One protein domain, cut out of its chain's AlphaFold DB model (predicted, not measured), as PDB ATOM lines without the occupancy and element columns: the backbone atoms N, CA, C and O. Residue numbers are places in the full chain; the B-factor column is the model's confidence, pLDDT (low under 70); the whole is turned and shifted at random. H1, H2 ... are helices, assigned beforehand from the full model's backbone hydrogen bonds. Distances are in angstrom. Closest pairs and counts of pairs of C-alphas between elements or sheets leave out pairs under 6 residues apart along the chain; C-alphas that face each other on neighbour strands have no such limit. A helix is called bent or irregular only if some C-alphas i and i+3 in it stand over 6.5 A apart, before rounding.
ATOM      1  N   ASP A 252      11.935  34.389  22.404       95.75
ATOM      2  CA  ASP A 252      11.684  33.157  23.147       95.75
ATOM      3  C   ASP A 252      11.451  33.429  24.642       95.75
ATOM      4  O   ASP A 252      10.466  32.953  25.203       95.75
ATOM      5  N   THR A 253      12.304  34.245  25.270       97.12
ATOM      6  CA  THR A 253      12.166  34.601  26.693       97.12
ATOM      7  C   THR A 253      10.877  35.376  26.944       97.12
ATOM      8  O   THR A 253      10.154  35.097  27.900       97.12
ATOM      9  N   ASP A 254      10.552  36.324  26.067       97.25
ATOM     10  CA  ASP A 254       9.310  37.083  26.137       97.25
ATOM     11  C   ASP A 254       8.079  36.177  25.985       97.25
ATOM     12  O   ASP A 254       7.149  36.275  26.785       97.25
ATOM     13  N   PHE A 255       8.103  35.250  25.022       97.19
ATOM     14  CA  PHE A 255       7.025  34.289  24.794       97.19
ATOM     15  C   PHE A 255       6.837  33.335  25.971       97.19
ATOM     16  O   PHE A 255       5.703  33.076  26.379       97.19
ATOM     17  N   PHE A 256       7.939  32.837  26.536       97.94
ATOM     18  CA  PHE A 256       7.942  32.026  27.748       97.94
ATOM     19  C   PHE A 256       7.258  32.768  28.899       97.94
ATOM     20  O   PHE A 256       6.276  32.269  29.448       97.94
ATOM     21  N   LEU A 257       7.716  33.977  29.234       98.06
ATOM     22  CA  LEU A 257       7.170  34.746  30.355       98.06
ATOM     23  C   LEU A 257       5.698  35.120  30.132       98.06
ATOM     24  O   LEU A 257       4.891  34.993  31.054       98.06
ATOM     25  N   ASP A 258       5.327  35.536  28.917       97.38
ATOM     26  CA  ASP A 258       3.942  35.878  28.576       97.38
ATOM     27  C   ASP A 258       3.006  34.659  28.623       97.38
ATOM     28  O   ASP A 258       1.857  34.777  29.053       97.38
ATOM     29  N   THR A 259       3.509  33.479  28.253       97.56
ATOM     30  CA  THR A 259       2.764  32.219  28.345       97.56
ATOM     31  C   THR A 259       2.609  31.749  29.781       97.56
ATOM     32  O   THR A 259       1.498  31.450  30.220       97.56
ATOM     33  N   ARG A 260       3.700  31.730  30.553       97.81
ATOM     34  CA  ARG A 260       3.664  31.306  31.958       97.81
ATOM     35  C   ARG A 260       2.737  32.181  32.785       97.81
ATOM     36  O   ARG A 260       2.015  31.638  33.624       97.81
ATOM     37  N   LEU A 261       2.693  33.485  32.495       97.75
ATOM     38  CA  LEU A 261       1.856  34.469  33.180       97.75
ATOM     39  C   LEU A 261       0.386  34.034  33.319       97.75
ATOM     40  O   LEU A 261      -0.233  34.361  34.327       97.75
ATOM     41  N   ASP A 262      -0.164  33.270  32.370       97.94
ATOM     42  CA  ASP A 262      -1.543  32.755  32.426       97.94
ATOM     43  C   ASP A 262      -1.816  31.899  33.666       97.94
ATOM     44  O   ASP A 262      -2.914  31.941  34.229       97.94
ATOM     45  N   THR A 263      -0.798  31.158  34.094       96.94
ATOM     46  CA  THR A 263      -0.865  30.155  35.161       96.94
ATOM     47  C   THR A 263      -0.177  30.586  36.454       96.94
ATOM     48  O   THR A 263      -0.305  29.898  37.464       96.94
ATOM     49  N   LEU A 264       0.553  31.708  36.444       97.38
ATOM     50  CA  LEU A 264       1.281  32.165  37.626       97.38
ATOM     51  C   LEU A 264       0.314  32.626  38.729       97.38
ATOM     52  O   LEU A 264      -0.600  33.417  38.458       97.38
ATOM     53  N   PRO A 265       0.529  32.176  39.977       96.69
ATOM     54  CA  PRO A 265      -0.166  32.719  41.130       96.69
ATOM     55  C   PRO A 265       0.420  34.084  41.518       96.69
ATOM     56  O   PRO A 265       1.408  34.554  40.950       96.69
ATOM     57  N   GLY A 266      -0.196  34.697  42.523       95.69
ATOM     58  CA  GLY A 266       0.296  35.928  43.125       95.69
ATOM     59  C   GLY A 266      -0.389  37.185  42.602       95.69
ATOM     60  O   GLY A 266      -0.963  37.231  41.502       95.69
ATOM     61  N   ARG A 267      -0.349  38.225  43.433       95.00
ATOM     62  CA  ARG A 267      -0.995  39.507  43.148       95.00
ATOM     63  C   ARG A 267      -0.363  40.164  41.928       95.00
ATOM     64  O   ARG A 267      -1.085  40.666  41.070       95.00
ATOM     65  N   VAL A 268       0.965  40.133  41.807       94.69
ATOM     66  CA  VAL A 268       1.661  40.787  40.688       94.69
ATOM     67  C   VAL A 268       1.253  40.155  39.358       94.69
ATOM     68  O   VAL A 268       0.896  40.863  38.415       94.69
ATOM     69  N   ALA A 269       1.214  38.822  39.291       96.62
ATOM     70  CA  ALA A 269       0.778  38.106  38.097       96.62
ATOM     71  C   ALA A 269      -0.685  38.416  37.738       96.62
ATOM     72  O   ALA A 269      -1.014  38.600  36.563       96.62
ATOM     73  N   ALA A 270      -1.579  38.503  38.730       96.31
ATOM     74  CA  ALA A 270      -2.976  38.875  38.504       96.31
ATOM     75  C   ALA A 270      -3.109  40.268  37.868       96.31
ATOM     76  O   ALA A 270      -3.837  40.450  36.886       96.31
ATOM     77  N   MET A 271      -2.357  41.243  38.370       94.38
ATOM     78  CA  MET A 271      -2.389  42.607  37.847       94.38
ATOM     79  C   MET A 271      -1.770  42.710  36.448       94.38
ATOM     80  O   MET A 271      -2.337  43.339  35.556       94.38
ATOM     81  N   LEU A 272      -0.660  42.010  36.200       93.88
ATOM     82  CA  LEU A 272      -0.030  41.959  34.878       93.88
ATOM     83  C   LEU A 272      -0.941  41.349  33.805       93.88
ATOM     84  O   LEU A 272      -0.862  41.743  32.637       93.88
ATOM     85  N   ARG A 273      -1.802  40.393  34.173       95.75
ATOM     86  CA  ARG A 273      -2.807  39.824  33.263       95.75
ATOM     87  C   ARG A 273      -3.927  40.797  32.958       95.75
ATOM     88  O   ARG A 273      -4.321  40.902  31.798       95.75
ATOM     89  N   ARG A 274      -4.389  41.532  33.970       93.44
ATOM     90  CA  ARG A 274      -5.341  42.629  33.786       93.44
ATOM     91  C   ARG A 274      -4.805  43.652  32.798       93.44
ATOM     92  O   ARG A 274      -5.492  43.959  31.833       93.44
ATOM     93  N   ASP A 275      -3.576  44.120  32.987       89.81
ATOM     94  CA  ASP A 275      -2.974  45.112  32.091       89.81
ATOM     95  C   ASP A 275      -2.815  44.587  30.667       89.81
ATOM     96  O   ASP A 275      -3.051  45.313  29.704       89.81
ATOM     97  N   ARG A 276      -2.455  43.306  30.516       92.19
ATOM     98  CA  ARG A 276      -2.386  42.660  29.203       92.19
ATOM     99  C   ARG A 276      -3.742  42.679  28.495       92.19
ATOM    100  O   ARG A 276      -3.788  42.944  27.300       92.19
ATOM    101  N   PHE A 277      -4.838  42.405  29.203       90.88
ATOM    102  CA  PHE A 277      -6.178  42.417  28.602       90.88
ATOM    103  C   PHE A 277      -6.697  43.838  28.372       90.88
ATOM    104  O   PHE A 277      -7.284  44.107  27.326       90.88
ATOM    105  N   ALA A 278      -6.395  44.768  29.278       86.56
ATOM    106  CA  ALA A 278      -6.678  46.187  29.104       86.56
ATOM    107  C   ALA A 278      -5.985  46.766  27.861       86.56
ATOM    108  O   ALA A 278      -6.597  47.487  27.076       86.56
ATOM    109  N   GLY A 279      -4.719  46.398  27.652       83.19
ATOM    110  CA  GLY A 279      -3.903  46.824  26.519       83.19
ATOM    111  C   GLY A 279      -4.059  45.977  25.255       83.19
ATOM    112  O   GLY A 279      -3.309  46.203  24.306       83.19
ATOM    113  N   TRP A 280      -4.994  45.018  25.208       85.69
ATOM    114  CA  TRP A 280      -5.046  44.013  24.139       85.69
ATOM    115  C   TRP A 280      -5.115  44.634  22.739       85.69
ATOM    116  O   TRP A 280      -4.361  44.239  21.856       85.69
ATOM    117  N   PHE A 281      -5.962  45.643  22.522       73.06
ATOM    118  CA  PHE A 281      -6.079  46.339  21.229       73.06
ATOM    119  C   PHE A 281      -5.185  47.587  21.107       73.06
ATOM    120  O   PHE A 281      -5.145  48.224  20.056       73.06
ATOM    121  N   GLY A 282      -4.431  47.942  22.153       71.00
ATOM    122  CA  GLY A 282      -3.670  49.191  22.190       71.00
ATOM    123  C   GLY A 282      -4.558  50.415  21.939       71.00
ATOM    124  O   GLY A 282      -5.685  50.467  22.430       71.00
ATOM    125  N   PHE A 283      -4.057  51.380  21.156       58.44
ATOM    126  CA  PHE A 283      -4.813  52.577  20.752       58.44
ATOM    127  C   PHE A 283      -5.801  52.350  19.607       58.44
ATOM    128  O   PHE A 283      -6.538  53.262  19.231       58.44
ATOM    129  N   HIS A 284      -5.808  51.146  19.043       56.06
ATOM    130  CA  HIS A 284      -6.549  50.872  17.835       56.06
ATOM    131  C   HIS A 284      -7.982  50.468  18.165       56.06
ATOM    132  O   HIS A 284      -8.257  49.665  19.060       56.06
ATOM    133  N   GLN A 285      -8.919  51.059  17.429       54.62
ATOM    134  CA  GLN A 285     -10.340  50.756  17.567       54.62
ATOM    135  C   GLN A 285     -10.681  49.390  16.958       54.62
ATOM    136  O   GLN A 285     -11.630  48.746  17.404       54.62
ATOM    137  N   PHE A 286      -9.882  48.928  15.991       58.19
ATOM    138  CA  PHE A 286     -10.154  47.714  15.234       58.19
ATOM    139  C   PHE A 286      -9.336  46.518  15.737       58.19
ATOM    140  O   PHE A 286      -8.119  46.627  15.906       58.19
ATOM    141  N   PRO A 287      -9.961  45.332  15.877       56.09
ATOM    142  CA  PRO A 287      -9.274  44.106  16.277       56.09
ATOM    143  C   PRO A 287      -8.064  43.723  15.415       56.09
ATOM    144  O   PRO A 287      -7.169  43.040  15.897       56.09
ATOM    145  N   ARG A 288      -8.024  44.169  14.154       57.84
ATOM    146  CA  ARG A 288      -6.965  43.843  13.184       57.84
ATOM    147  C   ARG A 288      -5.617  44.499  13.496       57.84
ATOM    148  O   ARG A 288      -4.585  43.991  13.068       57.84
ATOM    149  N   ASP A 289      -5.632  45.568  14.286       66.38
ATOM    150  CA  ASP A 289      -4.460  46.402  14.555       66.38
ATOM    151  C   ASP A 289      -3.941  46.227  15.989       66.38
ATOM    152  O   ASP A 289      -3.186  47.056  16.486       66.38
ATOM    153  N   SER A 290      -4.341  45.152  16.682       79.44
ATOM    154  CA  SER A 290      -3.829  44.834  18.018       79.44
ATOM    155  C   SER A 290      -2.306  44.619  17.974       79.44
ATOM    156  O   SER A 290      -1.853  43.609  17.422       79.44
ATOM    157  N   PRO A 291      -1.495  45.483  18.622       81.88
ATOM    158  CA  PRO A 291      -0.042  45.302  18.653       81.88
ATOM    159  C   PRO A 291       0.352  44.014  19.383       81.88
ATOM    160  O   PRO A 291       1.333  43.357  19.038       81.88
ATOM    161  N   TYR A 292      -0.442  43.623  20.385       87.44
ATOM    162  CA  TYR A 292      -0.242  42.387  21.129       87.44
ATOM    163  C   TYR A 292      -0.470  41.148  20.249       87.44
ATOM    164  O   TYR A 292       0.377  40.257  20.217       87.44
ATOM    165  N   GLN A 293      -1.569  41.100  19.487       86.19
ATOM    166  CA  GLN A 293      -1.831  39.991  18.566       86.19
ATOM    167  C   GLN A 293      -0.767  39.912  17.472       86.19
ATOM    168  O   GLN A 293      -0.269  38.824  17.198       86.19
ATOM    169  N   GLN A 294      -0.365  41.049  16.896       84.06
ATOM    170  CA  GLN A 294       0.706  41.096  15.897       84.06
ATOM    171  C   GLN A 294       2.018  40.526  16.449       84.06
ATOM    172  O   GLN A 294       2.607  39.650  15.816       84.06
ATOM    173  N   LYS A 295       2.419  40.924  17.664       88.31
ATOM    174  CA  LYS A 295       3.600  40.377  18.349       88.31
ATOM    175  C   LYS A 295       3.508  38.860  18.552       88.31
ATOM    176  O   LYS A 295       4.486  38.144  18.328       88.31
ATOM    177  N   CYS A 296       2.340  38.351  18.952       89.62
ATOM    178  CA  CYS A 296       2.117  36.912  19.119       89.62
ATOM    179  C   CYS A 296       2.300  36.165  17.791       89.62
ATOM    180  O   CYS A 296       3.036  35.183  17.725       89.62
ATOM    181  N   LEU A 297       1.674  36.656  16.717       86.19
ATOM    182  CA  LEU A 297       1.767  36.058  15.384       86.19
ATOM    183  C   LEU A 297       3.192  36.113  14.822       86.19
ATOM    184  O   LEU A 297       3.667  35.139  14.238       86.19
ATOM    185  N   GLU A 298       3.894  37.225  15.034       85.44
ATOM    186  CA  GLU A 298       5.298  37.380  14.666       85.44
ATOM    187  C   GLU A 298       6.187  36.374  15.404       85.44
ATOM    188  O   GLU A 298       7.068  35.768  14.796       85.44
ATOM    189  N   THR A 299       5.924  36.140  16.689       88.88
ATOM    190  CA  THR A 299       6.660  35.156  17.490       88.88
ATOM    191  C   THR A 299       6.423  33.735  17.002       88.88
ATOM    192  O   THR A 299       7.380  32.996  16.780       88.88
ATOM    193  N   ILE A 300       5.165  33.379  16.736       87.81
ATOM    194  CA  ILE A 300       4.797  32.068  16.190       87.81
ATOM    195  C   ILE A 300       5.506  31.805  14.852       87.81
ATOM    196  O   ILE A 300       5.963  30.692  14.589       87.81
ATOM    197  N   ARG A 301       5.642  32.846  14.027       81.38
ATOM    198  CA  ARG A 301       6.329  32.802  12.734       81.38
ATOM    199  C   ARG A 301       7.849  32.700  12.867       81.38
ATOM    200  O   ARG A 301       8.464  31.824  12.267       81.38
ATOM    201  N   LYS A 302       8.472  33.630  13.596       84.31
ATOM    202  CA  LYS A 302       9.936  33.782  13.651       84.31
ATOM    203  C   LYS A 302      10.599  32.797  14.611       84.31
ATOM    204  O   LYS A 302      11.781  32.504  14.459       84.31
ATOM    205  N   CYS A 303       9.867  32.295  15.601       88.38
ATOM    206  CA  CYS A 303      10.394  31.455  16.677       88.38
ATOM    207  C   CYS A 303       9.513  30.210  16.917       88.38
ATOM    208  O   CYS A 303       9.066  29.978  18.039       88.38
ATOM    209  N   PRO A 304       9.296  29.341  15.908       88.06
ATOM    210  CA  PRO A 304       8.440  28.159  16.059       88.06
ATOM    211  C   PRO A 304       8.952  27.171  17.119       88.06
ATOM    212  O   PRO A 304       8.170  26.434  17.712       88.06
ATOM    213  N   ARG A 305      10.264  27.166  17.399       90.06
ATOM    214  CA  ARG A 305      10.832  26.391  18.512       90.06
ATOM    215  C   ARG A 305      10.311  26.873  19.866       90.06
ATOM    216  O   ARG A 305       9.934  26.032  20.666       90.06
ATOM    217  N   ALA A 306      10.223  28.186  20.084       92.56
ATOM    218  CA  ALA A 306       9.679  28.751  21.318       92.56
ATOM    219  C   ALA A 306       8.213  28.337  21.519       92.56
ATOM    220  O   ALA A 306       7.826  27.960  22.619       92.56
ATOM    221  N   VAL A 307       7.417  28.315  20.439       92.50
ATOM    222  CA  VAL A 307       6.039  27.795  20.477       92.50
ATOM    223  C   VAL A 307       6.017  26.336  20.917       92.50
ATOM    224  O   VAL A 307       5.345  26.001  21.883       92.50
ATOM    225  N   ASN A 308       6.787  25.472  20.254       91.75
ATOM    226  CA  ASN A 308       6.808  24.045  20.581       91.75
ATOM    227  C   ASN A 308       7.287  23.761  22.012       91.75
ATOM    228  O   ASN A 308       6.828  22.793  22.614       91.75
ATOM    229  N   THR A 309       8.200  24.579  22.541       95.00
ATOM    230  CA  THR A 309       8.735  24.429  23.898       95.00
ATOM    231  C   THR A 309       7.763  24.936  24.964       95.00
ATOM    232  O   THR A 309       7.549  24.251  25.961       95.00
ATOM    233  N   HIS A 310       7.190  26.130  24.778       96.44
ATOM    234  CA  HIS A 310       6.486  26.843  25.855       96.44
ATOM    235  C   HIS A 310       4.962  26.764  25.758       96.44
ATOM    236  O   HIS A 310       4.291  26.825  26.786       96.44
ATOM    237  N   ASP A 311       4.414  26.628  24.550       96.44
ATOM    238  CA  ASP A 311       2.972  26.535  24.299       96.44
ATOM    239  C   ASP A 311       2.677  25.534  23.167       96.44
ATOM    240  O   ASP A 311       2.276  25.920  22.057       96.44
ATOM    241  N   PRO A 312       2.941  24.233  23.393       93.62
ATOM    242  CA  PRO A 312       2.732  23.218  22.374       93.62
ATOM    243  C   PRO A 312       1.279  23.253  21.903       93.62
ATOM    244  O   PRO A 312       0.347  23.270  22.702       93.62
ATOM    245  N   ARG A 313       1.090  23.271  20.578       91.94
ATOM    246  CA  ARG A 313      -0.231  23.400  19.933       91.94
ATOM    247  C   ARG A 313      -0.995  24.683  20.285       91.94
ATOM    248  O   ARG A 313      -2.186  24.757  19.995       91.94
ATOM    249  N   LEU A 314      -0.323  25.696  20.835       93.88
ATOM    250  CA  LEU A 314      -0.915  26.984  21.199       93.88
ATOM    251  C   LEU A 314      -2.120  26.859  22.151       93.88
ATOM    252  O   LEU A 314      -3.061  27.652  22.079       93.88
ATOM    253  N   GLU A 315      -2.116  25.845  23.021       94.31
ATOM    254  CA  GLU A 315      -3.211  25.572  23.960       94.31
ATOM    255  C   GLU A 315      -3.411  26.731  24.945       94.31
ATOM    256  O   GLU A 315      -4.544  27.164  25.172       94.31
ATOM    257  N   GLN A 316      -2.324  27.288  25.485       95.69
ATOM    258  CA  GLN A 316      -2.378  28.428  26.399       95.69
ATOM    259  C   GLN A 316      -2.812  29.698  25.674       95.69
ATOM    260  O   GLN A 316      -3.649  30.434  26.190       95.69
ATOM    261  N   MET A 317      -2.319  29.951  24.459       95.00
ATOM    262  CA  MET A 317      -2.764  31.086  23.648       95.00
ATOM    263  C   MET A 317      -4.268  31.025  23.344       95.00
ATOM    264  O   MET A 317      -4.967  32.030  23.494       95.00
ATOM    265  N   LEU A 318      -4.787  29.856  22.952       92.69
ATOM    266  CA  LEU A 318      -6.219  29.654  22.703       92.69
ATOM    267  C   LEU A 318      -7.040  29.865  23.979       92.69
ATOM    268  O   LEU A 318      -8.034  30.596  23.961       92.69
ATOM    269  N   ARG A 319      -6.591  29.306  25.108       94.88
ATOM    270  CA  ARG A 319      -7.221  29.513  26.419       94.88
ATOM    271  C   ARG A 319      -7.223  30.986  26.824       94.88
ATOM    272  O   ARG A 319      -8.256  31.517  27.230       94.88
ATOM    273  N   ARG A 320      -6.094  31.678  26.668       95.56
ATOM    274  CA  ARG A 320      -5.946  33.115  26.932       95.56
ATOM    275  C   ARG A 320      -6.889  33.936  26.070       95.56
ATOM    276  O   ARG A 320      -7.507  34.873  26.568       95.56
ATOM    277  N   TYR A 321      -7.026  33.588  24.793       91.88
ATOM    278  CA  TYR A 321      -7.935  34.277  23.889       91.88
ATOM    279  C   TYR A 321      -9.410  34.032  24.247       91.88
ATOM    280  O   TYR A 321     -10.201  34.981  24.259       91.88
ATOM    281  N   ARG A 322      -9.781  32.801  24.637       91.00
ATOM    282  CA  ARG A 322     -11.102  32.484  25.218       91.00
ATOM    283  C   ARG A 322     -11.365  33.329  26.465       91.00
ATOM    284  O   ARG A 322     -12.413  33.968  26.546       91.00
ATOM    285  N   ALA A 323     -10.407  33.386  27.389       93.56
ATOM    286  CA  ALA A 323     -10.492  34.192  28.603       93.56
ATOM    287  C   ALA A 323     -10.673  35.680  28.289       93.56
ATOM    288  O   ALA A 323     -11.569  36.323  28.826       93.56
ATOM    289  N   PHE A 324      -9.871  36.222  27.370       91.25
ATOM    290  CA  PHE A 324     -10.001  37.604  26.927       91.25
ATOM    291  C   PHE A 324     -11.412  37.890  26.412       91.25
ATOM    292  O   PHE A 324     -12.046  38.834  26.872       91.25
ATOM    293  N   ARG A 325     -11.943  37.049  25.512       86.25
ATOM    294  CA  ARG A 325     -13.308  37.212  24.990       86.25
ATOM    295  C   ARG A 325     -14.347  37.164  26.101       86.25
ATOM    296  O   ARG A 325     -15.260  37.981  26.100       86.25
ATOM    297  N   LEU A 326     -14.210  36.229  27.033       87.44
ATOM    298  CA  LEU A 326     -15.131  36.068  28.150       87.44
ATOM    299  C   LEU A 326     -15.160  37.321  29.044       87.44
ATOM    300  O   LEU A 326     -16.234  37.829  29.358       87.44
ATOM    301  N   LEU A 327     -13.991  37.851  29.408       90.12
ATOM    302  CA  LEU A 327     -13.862  38.987  30.325       90.12
ATOM    303  C   LEU A 327     -14.073  40.347  29.642       90.12
ATOM    304  O   LEU A 327     -14.532  41.292  30.272       90.12
ATOM    305  N   TYR A 328     -13.777  40.475  28.348       85.56
ATOM    306  CA  TYR A 328     -13.943  41.735  27.615       85.56
ATOM    307  C   TYR A 328     -15.395  42.231  27.639       85.56
ATOM    308  O   TYR A 328     -15.649  43.428  27.759       85.56
ATOM    309  N   TRP A 329     -16.355  41.306  27.583       79.19
ATOM    310  CA  TRP A 329     -17.779  41.634  27.605       79.19
ATOM    311  C   TRP A 329     -18.341  41.917  29.004       79.19
ATOM    312  O   TRP A 329     -19.501  42.314  29.113       79.19
ATOM    313  N   THR A 330     -17.595  41.654  30.083       82.88
ATOM    314  CA  THR A 330     -18.038  42.009  31.447       82.88
ATOM    315  C   THR A 330     -17.608  43.408  31.843       82.88
ATOM    316  O   THR A 330     -18.286  44.052  32.642       82.88
ATOM    317  N   VAL A 331     -16.525  43.906  31.248       83.44
ATOM    318  CA  VAL A 331     -16.063  45.275  31.454       83.44
ATOM    319  C   VAL A 331     -16.979  46.234  30.689       83.44
ATOM    320  O   VAL A 331     -17.139  46.074  29.475       83.44
ATOM    321  N   PRO A 332     -17.575  47.242  31.357       78.50
ATOM    322  CA  PRO A 332     -18.357  48.270  30.686       78.50
ATOM    323  C   PRO A 332     -17.524  48.947  29.596       78.50
ATOM    324  O   PRO A 332     -16.493  49.557  29.874       78.50
ATOM    325  N   GLN A 333     -17.967  48.828  28.346       70.12
ATOM    326  CA  GLN A 333     -17.295  49.478  27.228       70.12
ATOM    327  C   GLN A 333     -17.786  50.929  27.131       70.12
ATOM    328  O   GLN A 333     -19.003  51.155  27.127       70.12
ATOM    329  N   PRO A 334     -16.888  51.928  27.064       65.81
ATOM    330  CA  PRO A 334     -17.301  53.311  26.871       65.81
ATOM    331  C   PRO A 334     -18.091  53.438  25.561       65.81
ATOM    332  O   PRO A 334     -17.689  52.913  24.525       65.81
ATOM    333  N   LYS A 335     -19.239  54.129  25.614       61.38
ATOM    334  CA  LYS A 335     -20.174  54.281  24.480       61.38
ATOM    335  C   LYS A 335     -19.630  55.147  23.333       61.38
ATOM    336  O   LYS A 335     -20.267  55.218  22.289       61.38
ATOM    337  N   LEU A 336     -18.489  55.816  23.520       55.28
ATOM    338  CA  LEU A 336     -17.849  56.670  22.519       55.28
ATOM    339  C   LEU A 336     -16.393  56.256  22.276       55.28
ATOM    340  O   LEU A 336     -15.670  55.897  23.199       55.28
ATOM    341  N   GLU A 337     -15.949  56.443  21.033       51.78
ATOM    342  CA  GLU A 337     -14.583  56.268  20.506       51.78
ATOM    343  C   GLU A 337     -13.475  57.058  21.236       51.78
ATOM    344  O   GLU A 337     -12.287  56.904  20.934       51.78
ATOM    345  N   ARG A 338     -13.819  57.902  22.217       45.38
ATOM    346  CA  ARG A 338     -12.841  58.672  22.984       45.38
ATOM    347  C   ARG A 338     -12.192  57.826  24.082       45.38
ATOM    348  O   ARG A 338     -12.664  57.736  25.202       45.38
ATOM    349  N   GLN A 339     -10.984  57.395  23.726       57.00
ATOM    350  CA  GLN A 339      -9.795  57.241  24.563       57.00
ATOM    351  C   GLN A 339      -9.587  55.889  25.252       57.00
ATOM    352  O   GLN A 339     -10.262  55.473  26.181       57.00
ATOM    353  N   VAL A 340      -8.494  55.260  24.842       58.91
ATOM    354  CA  VAL A 340      -7.916  54.018  25.372       58.91
ATOM    355  C   VAL A 340      -7.597  54.091  26.864       58.91
ATOM    356  O   VAL A 340      -7.669  53.070  27.541       58.91
ATOM    357  N   ARG A 341      -7.362  55.297  27.402       59.72
ATOM    358  CA  ARG A 341      -7.291  55.531  28.853       59.72
ATOM    359  C   ARG A 341      -8.570  55.089  29.569       59.72
ATOM    360  O   ARG A 341      -8.472  54.328  30.521       59.72
ATOM    361  N   GLN A 342      -9.748  55.425  29.035       63.03
ATOM    362  CA  GLN A 342     -11.035  55.034  29.625       63.03
ATOM    363  C   GLN A 342     -11.245  53.516  29.602       63.03
ATOM    364  O   GLN A 342     -11.851  52.961  30.514       63.03
ATOM    365  N   ARG A 343     -10.709  52.819  28.588       71.75
ATOM    366  CA  ARG A 343     -10.722  51.348  28.559       71.75
ATOM    367  C   ARG A 343      -9.829  50.780  29.656       71.75
ATOM    368  O   ARG A 343     -10.294  49.946  30.425       71.75
ATOM    369  N   THR A 344      -8.582  51.238  29.768       77.88
ATOM    370  CA  THR A 344      -7.673  50.768  30.824       77.88
ATOM    371  C   THR A 344      -8.234  51.037  32.218       77.88
ATOM    372  O   THR A 344      -8.244  50.130  33.046       77.88
ATOM    373  N   GLU A 345      -8.774  52.229  32.458       82.06
ATOM    374  CA  GLU A 345      -9.434  52.597  33.714       82.06
ATOM    375  C   GLU A 345     -10.648  51.704  34.004       82.06
ATOM    376  O   GLU A 345     -10.809  51.246  35.133       82.06
ATOM    377  N   ALA A 346     -11.459  51.362  32.996       85.00
ATOM    378  CA  ALA A 346     -12.580  50.436  33.168       85.00
ATOM    379  C   ALA A 346     -12.116  49.028  33.581       85.00
ATOM    380  O   ALA A 346     -12.690  48.432  34.494       85.00
ATOM    381  N   TRP A 347     -11.044  48.505  32.971       89.06
ATOM    382  CA  TRP A 347     -10.439  47.234  33.391       89.06
ATOM    383  C   TRP A 347      -9.871  47.308  34.813       89.06
ATOM    384  O   TRP A 347     -10.020  46.356  35.576       89.06
ATOM    385  N   GLN A 348      -9.238  48.425  35.182       86.94
ATOM    386  CA  GLN A 348      -8.701  48.654  36.526       86.94
ATOM    387  C   GLN A 348      -9.802  48.733  37.585       86.94
ATOM    388  O   GLN A 348      -9.664  48.119  38.640       86.94
ATOM    389  N   ALA A 349     -10.896  49.433  37.286       88.19
ATOM    390  CA  ALA A 349     -12.045  49.559  38.172       88.19
ATOM    391  C   ALA A 349     -12.785  48.225  38.339       88.19
ATOM    392  O   ALA A 349     -13.188  47.877  39.446       88.19
ATOM    393  N   HIS A 350     -12.939  47.456  37.256       90.56
ATOM    394  CA  HIS A 350     -13.666  46.187  37.290       90.56
ATOM    395  C   HIS A 350     -12.844  45.046  37.910       90.56
ATOM    396  O   HIS A 350     -13.374  44.232  38.659       90.56
ATOM    397  N   TYR A 351     -11.537  45.004  37.638       91.81
ATOM    398  CA  TYR A 351     -10.610  43.997  38.160       91.81
ATOM    399  C   TYR A 351      -9.561  44.649  39.065       91.81
ATOM    400  O   TYR A 351      -8.359  44.619  38.783       91.81
ATOM    401  N   ILE A 352     -10.010  45.241  40.176       91.06
ATOM    402  CA  ILE A 352      -9.134  45.963  41.115       91.06
ATOM    403  C   ILE A 352      -8.006  45.082  41.678       91.06
ATOM    404  O   ILE A 352      -6.878  45.544  41.845       91.06
ATOM    405  N   ASN A 353      -8.294  43.793  41.876       92.94
ATOM    406  CA  ASN A 353      -7.355  42.785  42.376       92.94
ATOM    407  C   ASN A 353      -6.659  41.995  41.252       92.94
ATOM    408  O   ASN A 353      -6.004  40.987  41.512       92.94
ATOM    409  N   GLY A 354      -6.803  42.440  40.003       93.81
ATOM    410  CA  GLY A 354      -6.265  41.758  38.834       93.81
ATOM    411  C   GLY A 354      -7.156  40.623  38.325       93.81
ATOM    412  O   GLY A 354      -8.297  40.450  38.752       93.81
ATOM    413  N   ILE A 355      -6.631  39.866  37.362       95.81
ATOM    414  CA  ILE A 355      -7.318  38.735  36.727       95.81
ATOM    415  C   ILE A 355      -6.818  37.423  37.332       95.81
ATOM    416  O   ILE A 355      -5.617  37.228  37.492       95.81
ATOM    417  N   PHE A 356      -7.748  36.527  37.657       96.62
ATOM    418  CA  PHE A 356      -7.509  35.206  38.248       96.62
ATOM    419  C   PHE A 356      -6.758  34.245  37.309       96.62
ATOM    420  O   PHE A 356      -6.649  34.498  36.112       96.62
ATOM    421  N   VAL A 357      -6.191  33.151  37.844       97.50
ATOM    422  CA  VAL A 357      -5.449  32.086  37.112       97.50
ATOM    423  C   VAL A 357      -6.263  31.529  35.946       97.50
ATOM    424  O   VAL A 357      -7.381  31.072  36.117       97.50
ATOM    425  N   LEU A 358      -5.717  31.540  34.730       96.94
ATOM    426  CA  LEU A 358      -6.458  31.095  33.547       96.94
ATOM    427  C   LEU A 358      -6.468  29.559  33.472       96.94
ATOM    428  O   LEU A 358      -5.844  28.966  32.602       96.94
ATOM    429  N   THR A 359      -7.136  28.919  34.429       96.06
ATOM    430  CA  THR A 359      -7.445  27.482  34.439       96.06
ATOM    431  C   THR A 359      -8.790  27.240  33.758       96.06
ATOM    432  O   THR A 359      -9.632  28.138  33.751       96.06
ATOM    433  N   GLU A 360      -9.011  26.049  33.191       95.06
ATOM    434  CA  GLU A 360     -10.310  25.724  32.574       95.06
ATOM    435  C   GLU A 360     -11.451  25.852  33.587       95.06
ATOM    436  O   GLU A 360     -12.410  26.562  33.307       95.06
ATOM    437  N   ASP A 361     -11.295  25.313  34.799       96.12
ATOM    438  CA  ASP A 361     -12.309  25.389  35.859       96.12
ATOM    439  C   ASP A 361     -12.717  26.836  36.185       96.12
ATOM    440  O   ASP A 361     -13.901  27.142  36.334       96.12
ATOM    441  N   GLN A 362     -11.750  27.760  36.274       94.88
ATOM    442  CA  GLN A 362     -12.054  29.171  36.542       94.88
ATOM    443  C   GLN A 362     -12.737  29.851  35.352       94.88
ATOM    444  O   GLN A 362     -13.615  30.690  35.555       94.88
ATOM    445  N   LEU A 363     -12.374  29.485  34.121       94.12
ATOM    446  CA  LEU A 363     -13.034  30.000  32.922       94.12
ATOM    447  C   LEU A 363     -14.455  29.454  32.770       94.12
ATOM    448  O   LEU A 363     -15.349  30.216  32.417       94.12
ATOM    449  N   GLU A 364     -14.685  28.180  33.074       94.50
ATOM    450  CA  GLU A 364     -16.013  27.565  33.070       94.50
ATOM    451  C   GLU A 364     -16.911  28.161  34.156       94.50
ATOM    452  O   GLU A 364     -18.054  28.526  33.877       94.50
ATOM    453  N   ALA A 365     -16.388  28.344  35.372       93.81
ATOM    454  CA  ALA A 365     -17.115  28.993  36.458       93.81
ATOM    455  C   ALA A 365     -17.481  30.449  36.123       93.81
ATOM    456  O   ALA A 365     -18.578  30.910  36.445       93.81
ATOM    457  N   GLU A 366     -16.581  31.183  35.465       91.69
ATOM    458  CA  GLU A 366     -16.847  32.542  34.991       91.69
ATOM    459  C   GLU A 366     -17.872  32.555  33.848       91.69
ATOM    460  O   GLU A 366     -18.787  33.378  33.845       91.69
ATOM    461  N   GLU A 367     -17.776  31.623  32.901       90.75
ATOM    462  CA  GLU A 367     -18.743  31.478  31.815       90.75
ATOM    463  C   GLU A 367     -20.146  31.168  32.346       90.75
ATOM    464  O   GLU A 367     -21.121  31.794  31.921       90.75
ATOM    465  N   GLU A 368     -20.253  30.274  33.326       91.31
ATOM    466  CA  GLU A 368     -21.508  29.947  33.997       91.31
ATOM    467  C   GLU A 368     -22.050  31.138  34.801       91.31
ATOM    468  O   GLU A 368     -23.240  31.459  34.720       91.31
ATOM    469  N   ARG A 369     -21.186  31.873  35.514       89.12
ATOM    470  CA  ARG A 369     -21.572  33.120  36.195       89.12
ATOM    471  C   ARG A 369     -22.155  34.128  35.206       89.12
ATOM    472  O   ARG A 369     -23.207  34.709  35.470       89.12
ATOM    473  N   GLN A 370     -21.511  34.312  34.052       85.31
ATOM    474  CA  GLN A 370     -21.992  35.218  33.010       85.31
ATOM    475  C   GLN A 370     -23.294  34.740  32.377       85.31
ATOM    476  O   GLN A 370     -24.184  35.558  32.148       85.31
ATOM    477  N   ARG A 371     -23.438  33.437  32.118       86.06
ATOM    478  CA  ARG A 371     -24.671  32.835  31.595       86.06
ATOM    479  C   ARG A 371     -25.850  33.093  32.532       86.06
ATOM    480  O   ARG A 371     -26.914  33.507  32.073       86.06
ATOM    481  N   ASN A 372     -25.635  32.940  33.836       87.25
ATOM    482  CA  ASN A 372     -26.649  33.193  34.859       87.25
ATOM    483  C   ASN A 372     -26.984  34.683  35.016       87.25
ATOM    484  O   ASN A 372     -28.153  35.034  35.180       87.25
ATOM    485  N   ALA A 373     -25.985  35.564  34.912       83.06
ATOM    486  CA  ALA A 373     -26.179  37.012  34.973       83.06
ATOM    487  C   ALA A 373     -26.864  37.590  33.715       83.06
ATOM    488  O   ALA A 373     -27.632  38.546  33.809       83.06
ATOM    489  N   ARG A 374     -26.615  37.021  32.527       68.94
ATOM    490  CA  ARG A 374     -27.030  37.571  31.222       68.94
ATOM    491  C   ARG A 374     -28.341  37.001  30.671       68.94
ATOM    492  O   ARG A 374     -28.463  36.818  29.462       68.94
ATOM    493  N   LYS A 375     -29.380  36.825  31.490       56.06
ATOM    494  CA  LYS A 375     -30.717  36.414  31.001       56.06
ATOM    495  C   LYS A 375     -31.356  37.348  29.937       56.06
ATOM    496  O   LYS A 375     -32.482  37.064  29.544       56.06
TER     497      LYS A 375
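AT A GLANCE: This is residues 252 to 375 of the 499 residues of an uncharacterized protein of Aspergillus campestris IBT 28561 (UniProt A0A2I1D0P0). The longest helix, H5, runs through the middle of an all-helix domain, from a loose triangle of H1, H3 and H4 at one end to the neighbourhood of H2 and H6 at the other, where the last part of H2, residues 274 to 278, meets H6 at a steep tilt. H7 lies side by side with the later part of H5, residues 319 to 326, at a shallow tilt and running the same way, and the tight turns are those from H3 to H4 and from H4 to H5. The printed part has 124 residues with seven named helices, H1 to H7 in order along it, and no named strand. The packing of the helices is mostly crossed. The whole is compact, with a radius of gyration of the C-alphas of 14.9 A and spans of 42 by 33 by 27 A.

HOW THE PARTS SIT: H1, residues 252 to 260, touches H4, residues 304 to 310, at a steep tilt of 39 degrees, the same way; their closest C-alphas, those of Asp 252 and Ala 306, are 5.2 A apart. H3, residues 291 to 302, only just touches H1 with residues 296 to 299 alone, over 3 pairs of C-alphas within 8 A, the closest being Phe 255 and Thr 299 at 7.4 A. H3 and H4 touch only at the corner, and only just, with 3 such pairs; the closest C-alphas are those of Ile 300 and Val 307, 6.2 A apart. H2, residues 267 to 278, touches H6, residues 340 to 350, with residues 274 to 278 alone, at a steep tilt of 41 degrees, opposite ways; the closest C-alphas, those of Ala 278 and Thr 344, are 5.0 A apart. H5, residues 312 to 328, is close to H2 but not clearly touching, with the closest C-alphas, Phe 277 and Phe 324, 6.4 A apart. H5 touches H7, residues 360 to 373, with residues 319 to 326 alone, at a shallow tilt of 24 degrees, the same way; the closest C-alphas, Ala 323 and Leu 363, are 6.5 A apart. H3 and H5 are apart, as are H2 and H7. In H1, H2, H3, H4, H6 and H7 every O i to N i+4 pair is within hydrogen-bond range; in H5 11 of 13 are.

IN THESE COORDINATES: H1 begins at C-alpha 252, (11.684, 33.157, 23.147). H2 measures 16.6 A from first to last C-alpha, H3 16.0 A and H6 15.4 A. H5 measures 25.5 A, from (2.732, 23.218, 22.374) at C-alpha 312; it is irregular, with C-alphas 313 and 316 8.5 A apart. H7 measures 19.6 A and ends at C-alpha 373, (-26.179, 37.012, 34.973).

THE WHOLE: The C-alphas farthest apart, those of Arg 305 and Lys 375, are 44.5 A apart. The printed part has no cut. The links from H2 to H3 and from H5 to H6 are long, with 12 and 11 residues. The mean pLDDT of the printed part is 85.8; it is under 70 at residues 283 to 289, 334 to 342 and 374 to 375.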